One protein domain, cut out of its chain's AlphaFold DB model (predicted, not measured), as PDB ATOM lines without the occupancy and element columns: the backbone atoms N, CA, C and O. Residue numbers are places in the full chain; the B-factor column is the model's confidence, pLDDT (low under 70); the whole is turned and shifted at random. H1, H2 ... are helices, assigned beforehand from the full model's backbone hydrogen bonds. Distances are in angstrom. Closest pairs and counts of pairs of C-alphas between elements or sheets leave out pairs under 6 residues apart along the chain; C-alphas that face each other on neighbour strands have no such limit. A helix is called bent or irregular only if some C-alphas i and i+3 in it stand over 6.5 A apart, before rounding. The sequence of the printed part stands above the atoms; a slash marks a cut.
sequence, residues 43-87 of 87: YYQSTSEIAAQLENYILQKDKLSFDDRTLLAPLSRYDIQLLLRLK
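This is residues 43 to 87 of the 87 residues of an uncharacterized protein of Tritonibacter aquimaris (UniProt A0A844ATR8). One longer helix, H1, makes one side of a small helical domain, and the chain then folds back along the other side through two shorter helices, with H2 near the last turns of H1 and H3 crossing over its first half. H2 and H3 do not meet each other; residues 73 to 76 run between them. The printed part has 45 residues with three named helices, in the order H1, H2, H3 along the chain, and no named strand; the class is all helix, with 29 residues in the named helices. The whole is compact, with a radius of gyration of the C-alphas of 10.6 A, and its outline is elongated, with spans of 27 by 18 by 15 A.

The printed part begins at Tyr 43, and H1 follows as residues 47 to 59, from C-alpha 47 at (-34.735, -36.101, -47.572) to C-alpha 59 at (-43.574, -52.034, -48.426), a length of 18.2 A. It is the longest helix, with 13 residues. H2 is residues 66 to 72, from Phe 66 to Leu 72, and begins with C-alpha 66 at (-55.003, -51.169, -45.812); its length is 10.1 A. H3 is residues 77 to 85, 12.4 A from first to last C-alpha, and ends with C-alpha 85 at (-39.570, -31.203, -50.267).

H1 and H3 touch, with 14 pairs of C-alphas within 8 A. Their closest C-alphas are those of Ala 51 and Gln 81, 5.2 A apart. They run opposite ways at a steep tilt of 54 degrees, centre to centre 9.5 A. H1 and H2 are close but not clearly touching, with 2 pairs of C-alphas within 8 A, the closest being those of Ile 58 and Arg 69 at 6.6 A. Their centres are 15.1 A apart, and they run opposite ways at a shallow tilt of 32 degrees, only just short of steep. H2 and H3 are apart. In H1, H2 and H3 every O i to N i+4 pair of the backbone is within hydrogen-bond range, and no helix is bent or irregular.

The two C-alphas farthest apart are those of Tyr 44 and Phe 66, at 29.3 A. The first and last printed C-alphas, of Tyr 43 and Lys 87, are 15.1 A apart, and Lys 87 is the chain's last residue. The printed part has no cut. The link from H1 to H2, 6 residues, is short, and the link from H2 to H3, 4 residues, is tight; neither is long. The mean pLDDT of the printed part is 87.7, and residues 43, 61 and 87 are under 70.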
ATOM      1  N   TYR A  43     -34.612 -37.793 -37.904       66.56
ATOM      2  CA  TYR A  43     -34.885 -36.374 -38.130       66.56
ATOM      3  C   TYR A  43     -33.697 -35.621 -38.755       66.56
ATOM      4  O   TYR A  43     -33.885 -34.597 -39.413       66.56
ATOM      5  N   TYR A  44     -32.471 -36.121 -38.573       75.75
ATOM      6  CA  TYR A  44     -31.243 -35.473 -39.048       75.75
ATOM      7  C   TYR A  44     -30.782 -35.960 -40.424       75.75
ATOM      8  O   TYR A  44     -29.767 -35.495 -40.943       75.75
ATOM      9  N   GLN A  45     -31.520 -36.892 -41.020       83.94
ATOM     10  CA  GLN A  45     -31.171 -37.490 -42.299       83.94
ATOM     11  C   GLN A  45     -31.577 -36.617 -43.483       83.94
ATOM     12  O   GLN A  45     -32.479 -35.777 -43.420       83.94
ATOM     13  N   SER A  46     -30.912 -36.841 -44.615       88.62
ATOM     14  CA  SER A  46     -31.287 -36.174 -45.855       88.62
ATOM     15  C   SER A  46     -32.681 -36.620 -46.316       88.62
ATOM     16  O   SER A  46     -33.106 -37.757 -46.098       88.62
ATOM     17  N   THR A  47     -33.402 -35.755 -47.038       89.56
ATOM     18  CA  THR A  47     -34.735 -36.101 -47.572       89.56
ATOM     19  C   THR A  47     -34.705 -37.360 -48.449       89.56
ATOM     20  O   THR A  47     -35.667 -38.120 -48.472       89.56
ATOM     21  N   SER A  48     -33.593 -37.606 -49.150       88.56
ATOM     22  CA  SER A  48     -33.385 -38.804 -49.972       88.56
ATOM     23  C   SER A  48     -33.298 -40.096 -49.150       88.56
ATOM     24  O   SER A  48     -33.711 -41.153 -49.635       88.56
ATOM     25  N   GLU A  49     -32.732 -40.029 -47.942       90.56
ATOM     26  CA  GLU A  49     -32.628 -41.154 -47.002       90.56
ATOM     27  C   GLU A  49     -33.954 -41.405 -46.289       90.56
ATOM     28  O   GLU A  49     -34.391 -42.553 -46.202       90.56
ATOM     29  N   ILE A  50     -34.633 -40.336 -45.864       90.75
ATOM     30  CA  ILE A  50     -35.986 -40.404 -45.296       90.75
ATOM     31  C   ILE A  50     -36.945 -41.049 -46.303       90.75
ATOM     32  O   ILE A  50     -37.681 -41.971 -45.959       90.75
ATOM     33  N   ALA A  51     -36.896 -40.630 -47.573       93.00
ATOM     34  CA  ALA A  51     -37.729 -41.204 -48.627       93.00
ATOM     35  C   ALA A  51     -37.454 -42.701 -48.852       93.00
ATOM     36  O   ALA A  51     -38.393 -43.469 -49.035       93.00
ATOM     37  N   ALA A  52     -36.186 -43.128 -48.800       91.69
ATOM     38  CA  ALA A  52     -35.821 -44.541 -48.934       91.69
ATOM     39  C   ALA A  52     -36.376 -45.390 -47.782       91.69
ATOM     40  O   ALA A  52     -36.881 -46.491 -47.984       91.69
ATOM     41  N   GLN A  53     -36.281 -44.880 -46.557       90.25
ATOM     42  CA  GLN A  53     -36.781 -45.590 -45.386       90.25
ATOM     43  C   GLN A  53     -38.305 -45.640 -45.350       90.25
ATOM     44  O   GLN A  53     -38.861 -46.679 -45.003       90.25
ATOM     45  N   LEU A  54     -38.981 -44.567 -45.758       91.19
ATOM     46  CA  LEU A  54     -40.437 -44.558 -45.895       91.19
ATOM     47  C   LEU A  54     -40.913 -45.541 -46.958       91.19
ATOM     48  O   LEU A  54     -41.852 -46.280 -46.692       91.19
ATOM     49  N   GLU A  55     -40.263 -45.598 -48.121       92.81
ATOM     50  CA  GLU A  55     -40.577 -46.595 -49.152       92.81
ATOM     51  C   GLU A  55     -40.485 -48.015 -48.573       92.81
ATOM     52  O   GLU A  55     -41.444 -48.784 -48.653       92.81
ATOM     53  N   ASN A  56     -39.389 -48.333 -47.878       90.50
ATOM     54  CA  ASN A  56     -39.231 -49.622 -47.204       90.50
ATOM     55  C   ASN A  56     -40.314 -49.871 -46.140       90.50
ATOM     56  O   ASN A  56     -40.853 -50.973 -46.059       90.50
ATOM     57  N   TYR A  57     -40.662 -48.861 -45.343       89.19
ATOM     58  CA  TYR A  57     -41.715 -48.951 -44.328       89.19
ATOM     59  C   TYR A  57     -43.098 -49.195 -44.950       89.19
ATOM     60  O   TYR A  57     -43.874 -50.001 -44.439       89.19
ATOM     61  N   ILE A  58     -43.398 -48.549 -46.079       89.12
ATOM     62  CA  ILE A  58     -44.653 -48.711 -46.826       89.12
ATOM     63  C   ILE A  58     -44.764 -50.122 -47.408       89.12
ATOM     64  O   ILE A  58     -45.832 -50.739 -47.346       89.12
ATOM     65  N   LEU A  59     -43.652 -50.666 -47.910       86.81
ATOM     66  CA  LEU A  59     -43.574 -52.034 -48.426       86.81
ATOM     67  C   LEU A  59     -43.734 -53.099 -47.324       86.81
ATOM     68  O   LEU A  59     -44.158 -54.222 -47.615       86.81
ATOM     69  N   GLN A  60     -43.454 -52.770 -46.059       86.38
ATOM     70  CA  GLN A  60     -43.665 -53.679 -44.932       86.38
ATOM     71  C   GLN A  60     -45.160 -53.825 -44.597       86.38
ATOM     72  O   GLN A  60     -45.812 -52.968 -43.987       86.38
ATOM     73  N   LYS A  61     -45.710 -54.985 -44.982       67.31
ATOM     74  CA  LYS A  61     -47.143 -55.313 -44.941       67.31
ATOM     75  C   LYS A  61     -47.780 -55.475 -43.548       67.31
ATOM     76  O   LYS A  61     -48.986 -55.695 -43.473       67.31
ATOM     77  N   ASP A  62     -47.093 -55.144 -42.460       76.50
ATOM     78  CA  ASP A  62     -47.687 -55.169 -41.109       76.50
ATOM     79  C   ASP A  62     -47.720 -53.812 -40.385       76.50
ATOM     80  O   ASP A  62     -48.282 -53.707 -39.300       76.50
ATOM     81  N   LYS A  63     -47.160 -52.745 -40.971       81.00
ATOM     82  CA  LYS A  63     -46.999 -51.450 -40.279       81.00
ATOM     83  C   LYS A  63     -48.035 -50.362 -40.598       81.00
ATOM     84  O   LYS A  63     -48.099 -49.360 -39.892       81.00
ATOM     85  N   LEU A  64     -48.847 -50.550 -41.635       86.69
ATOM     86  CA  LEU A  64     -49.822 -49.575 -42.136       86.69
ATOM     87  C   LEU A  64     -51.197 -50.219 -42.289       86.69
ATOM     88  O   LEU A  64     -51.299 -51.420 -42.555       86.69
ATOM     89  N   SER A  65     -52.246 -49.405 -42.162       90.50
ATOM     90  CA  SER A  65     -53.603 -49.830 -42.502       90.50
ATOM     91  C   SER A  65     -53.723 -50.116 -44.006       90.50
ATOM     92  O   SER A  65     -52.902 -49.669 -44.813       90.50
ATOM     93  N   PHE A  66     -54.746 -50.876 -44.400       89.19
ATOM     94  CA  PHE A  66     -55.003 -51.169 -45.812       89.19
ATOM     95  C   PHE A  66     -55.239 -49.890 -46.635       89.19
ATOM     96  O   PHE A  66     -54.711 -49.765 -47.742       89.19
ATOM     97  N   ASP A  67     -55.974 -48.927 -46.076       90.25
ATOM     98  CA  ASP A  67     -56.270 -47.649 -46.727       90.25
ATOM     99  C   ASP A  67     -55.009 -46.799 -46.914       90.25
ATOM    100  O   ASP A  67     -54.737 -46.338 -48.023       90.25
ATOM    101  N   ASP A  68     -54.183 -46.666 -45.871       91.81
ATOM    102  CA  ASP A  68     -52.925 -45.909 -45.940       91.81
ATOM    103  C   ASP A  68     -51.972 -46.505 -46.980       91.81
ATOM    104  O   ASP A  68     -51.321 -45.784 -47.739       91.81
ATOM    105  N   ARG A  69     -51.913 -47.839 -47.063       90.19
ATOM    106  CA  ARG A  69     -51.131 -48.512 -48.103       90.19
ATOM    107  C   ARG A  69     -51.667 -48.260 -49.483       90.19
ATOM    108  O   ARG A  69     -50.879 -48.006 -50.376       90.19
ATOM    109  N   THR A  70     -52.975 -48.353 -49.670       91.56
ATOM    110  CA  THR A  70     -53.588 -48.135 -50.981       91.56
ATOM    111  C   THR A  70     -53.328 -46.707 -51.458       91.56
ATOM    112  O   THR A  70     -53.017 -46.496 -52.628       91.56
ATOM    113  N   LEU A  71     -53.370 -45.742 -50.538       92.75
ATOM    114  CA  LEU A  71     -53.078 -44.342 -50.821       92.75
ATOM    115  C   LEU A  71     -51.605 -44.102 -51.200       92.75
ATOM    116  O   LEU A  71     -51.333 -43.285 -52.079       92.75
ATOM    117  N   LEU A  72     -50.659 -44.795 -50.556       93.56
ATOM    118  CA  LEU A  72     -49.216 -44.604 -50.774       93.56
ATOM    119  C   LEU A  72     -48.595 -45.556 -51.807       93.56
ATOM    120  O   LEU A  72     -47.541 -45.243 -52.347       93.56
ATOM    121  N   ALA A  73     -49.241 -46.681 -52.120       90.31
ATOM    122  CA  ALA A  73     -48.779 -47.684 -53.078       90.31
ATOM    123  C   ALA A  73     -48.359 -47.139 -54.456       90.31
ATOM    124  O   ALA A  73     -47.396 -47.673 -55.006       90.31
ATOM    125  N   PRO A  74     -49.026 -46.125 -55.049       92.12
ATOM    126  CA  PRO A  74     -48.596 -45.596 -56.341       92.12
ATOM    127  C   PRO A  74     -47.344 -44.711 -56.268       92.12
ATOM    128  O   PRO A  74     -46.828 -44.339 -57.318       92.12
ATOM    129  N   LEU A  75     -46.867 -44.337 -55.075       92.31
ATOM    130  CA  LEU A  75     -45.715 -43.453 -54.930       92.31
ATOM    131  C   LEU A  75     -44.405 -44.223 -55.073       92.31
ATOM    132  O   LEU A  75     -44.138 -45.164 -54.325       92.31
ATOM    133  N   SER A  76     -43.547 -43.763 -55.978       93.19
ATOM    134  CA  SER A  76     -42.144 -44.169 -55.995       93.19
ATOM    135  C   SER A  76     -41.344 -43.417 -54.928       93.19
ATOM    136  O   SER A  76     -41.750 -42.347 -54.463       93.19
ATOM    137  N   ARG A  77     -40.138 -43.896 -54.600       93.81
ATOM    138  CA  ARG A  77     -39.165 -43.128 -53.804       93.81
ATOM    139  C   ARG A  77     -38.999 -41.678 -54.264       93.81
ATOM    140  O   ARG A  77     -38.872 -40.786 -53.426       93.81
ATOM    141  N   TYR A  78     -38.970 -41.444 -55.578       93.38
ATOM    142  CA  TYR A  78     -38.829 -40.099 -56.136       93.38
ATOM    143  C   TYR A  78     -40.047 -39.231 -55.810       93.38
ATOM    144  O   TYR A  78     -39.882 -38.090 -55.380       93.38
ATOM    145  N   ASP A  79     -41.255 -39.783 -55.935       93.38
ATOM    146  CA  ASP A  79     -42.490 -39.070 -55.606       93.38
ATOM    147  C   ASP A  79     -42.562 -38.746 -54.110       93.38
ATOM    148  O   ASP A  79     -42.864 -37.614 -53.736       93.38
ATOM    149  N   ILE A  80     -42.198 -39.703 -53.246       93.38
ATOM    150  CA  ILE A  80     -42.092 -39.494 -51.795       93.38
ATOM    151  C   ILE A  80     -41.121 -38.346 -51.505       93.38
ATOM    152  O   ILE A  80     -41.449 -37.418 -50.765       93.38
ATOM    153  N   GLN A  81     -39.932 -38.372 -52.111       93.44
ATOM    154  CA  GLN A  81     -38.940 -37.318 -51.938       93.44
ATOM    155  C   GLN A  81     -39.476 -35.956 -52.396       93.44
ATOM    156  O   GLN A  81     -39.290 -34.965 -51.690       93.44
ATOM    157  N   LEU A  82     -40.130 -35.889 -53.557       92.44
ATOM    158  CA  LEU A  82     -40.703 -34.654 -54.087       92.44
ATOM    159  C   LEU A  82     -41.765 -34.089 -53.134       92.44
ATOM    160  O   LEU A  82     -41.678 -32.923 -52.748       92.44
ATOM    161  N   LEU A  83     -42.707 -34.926 -52.692       91.94
ATOM    162  CA  LEU A  83     -43.775 -34.543 -51.766       91.94
ATOM    163  C   LEU A  83     -43.239 -34.068 -50.409       91.94
ATOM    164  O   LEU A  83     -43.815 -33.161 -49.812       91.94
ATOM    165  N   LEU A  84     -42.120 -34.623 -49.932       89.31
ATOM    166  CA  LEU A  84     -41.472 -34.187 -48.687       89.31
ATOM    167  C   LEU A  84     -40.718 -32.854 -48.815       89.31
ATOM    168  O   LEU A  84     -40.541 -32.159 -47.813       89.31
ATOM    169  N   ARG A  85     -40.254 -32.489 -50.017       87.31
ATOM    170  CA  ARG A  85     -39.570 -31.203 -50.267       87.31
ATOM    171  C   ARG A  85     -40.544 -30.038 -50.407       87.31
ATOM    172  O   ARG A  85     -40.172 -28.907 -50.107       87.31
ATOM    173  N   LEU A  86     -41.766 -30.316 -50.855       75.12
ATOM    174  CA  LEU A  86     -42.859 -29.354 -50.970       75.12
ATOM    175  C   LEU A  86     -43.474 -29.089 -49.581       75.12
ATOM    176  O   LEU A  86     -44.599 -29.507 -49.298       75.12
ATOM    177  N   LYS A  87     -42.700 -28.455 -48.689       56.81
ATOM    178  CA  LYS A  87     -43.203 -27.935 -47.409       56.81
ATOM    179  C   LYS A  87     -44.115 -26.736 -47.641       56.81
ATOM    180  O   LYS A  87     -43.651 -25.784 -48.301       56.81
TER     181      LYS A  87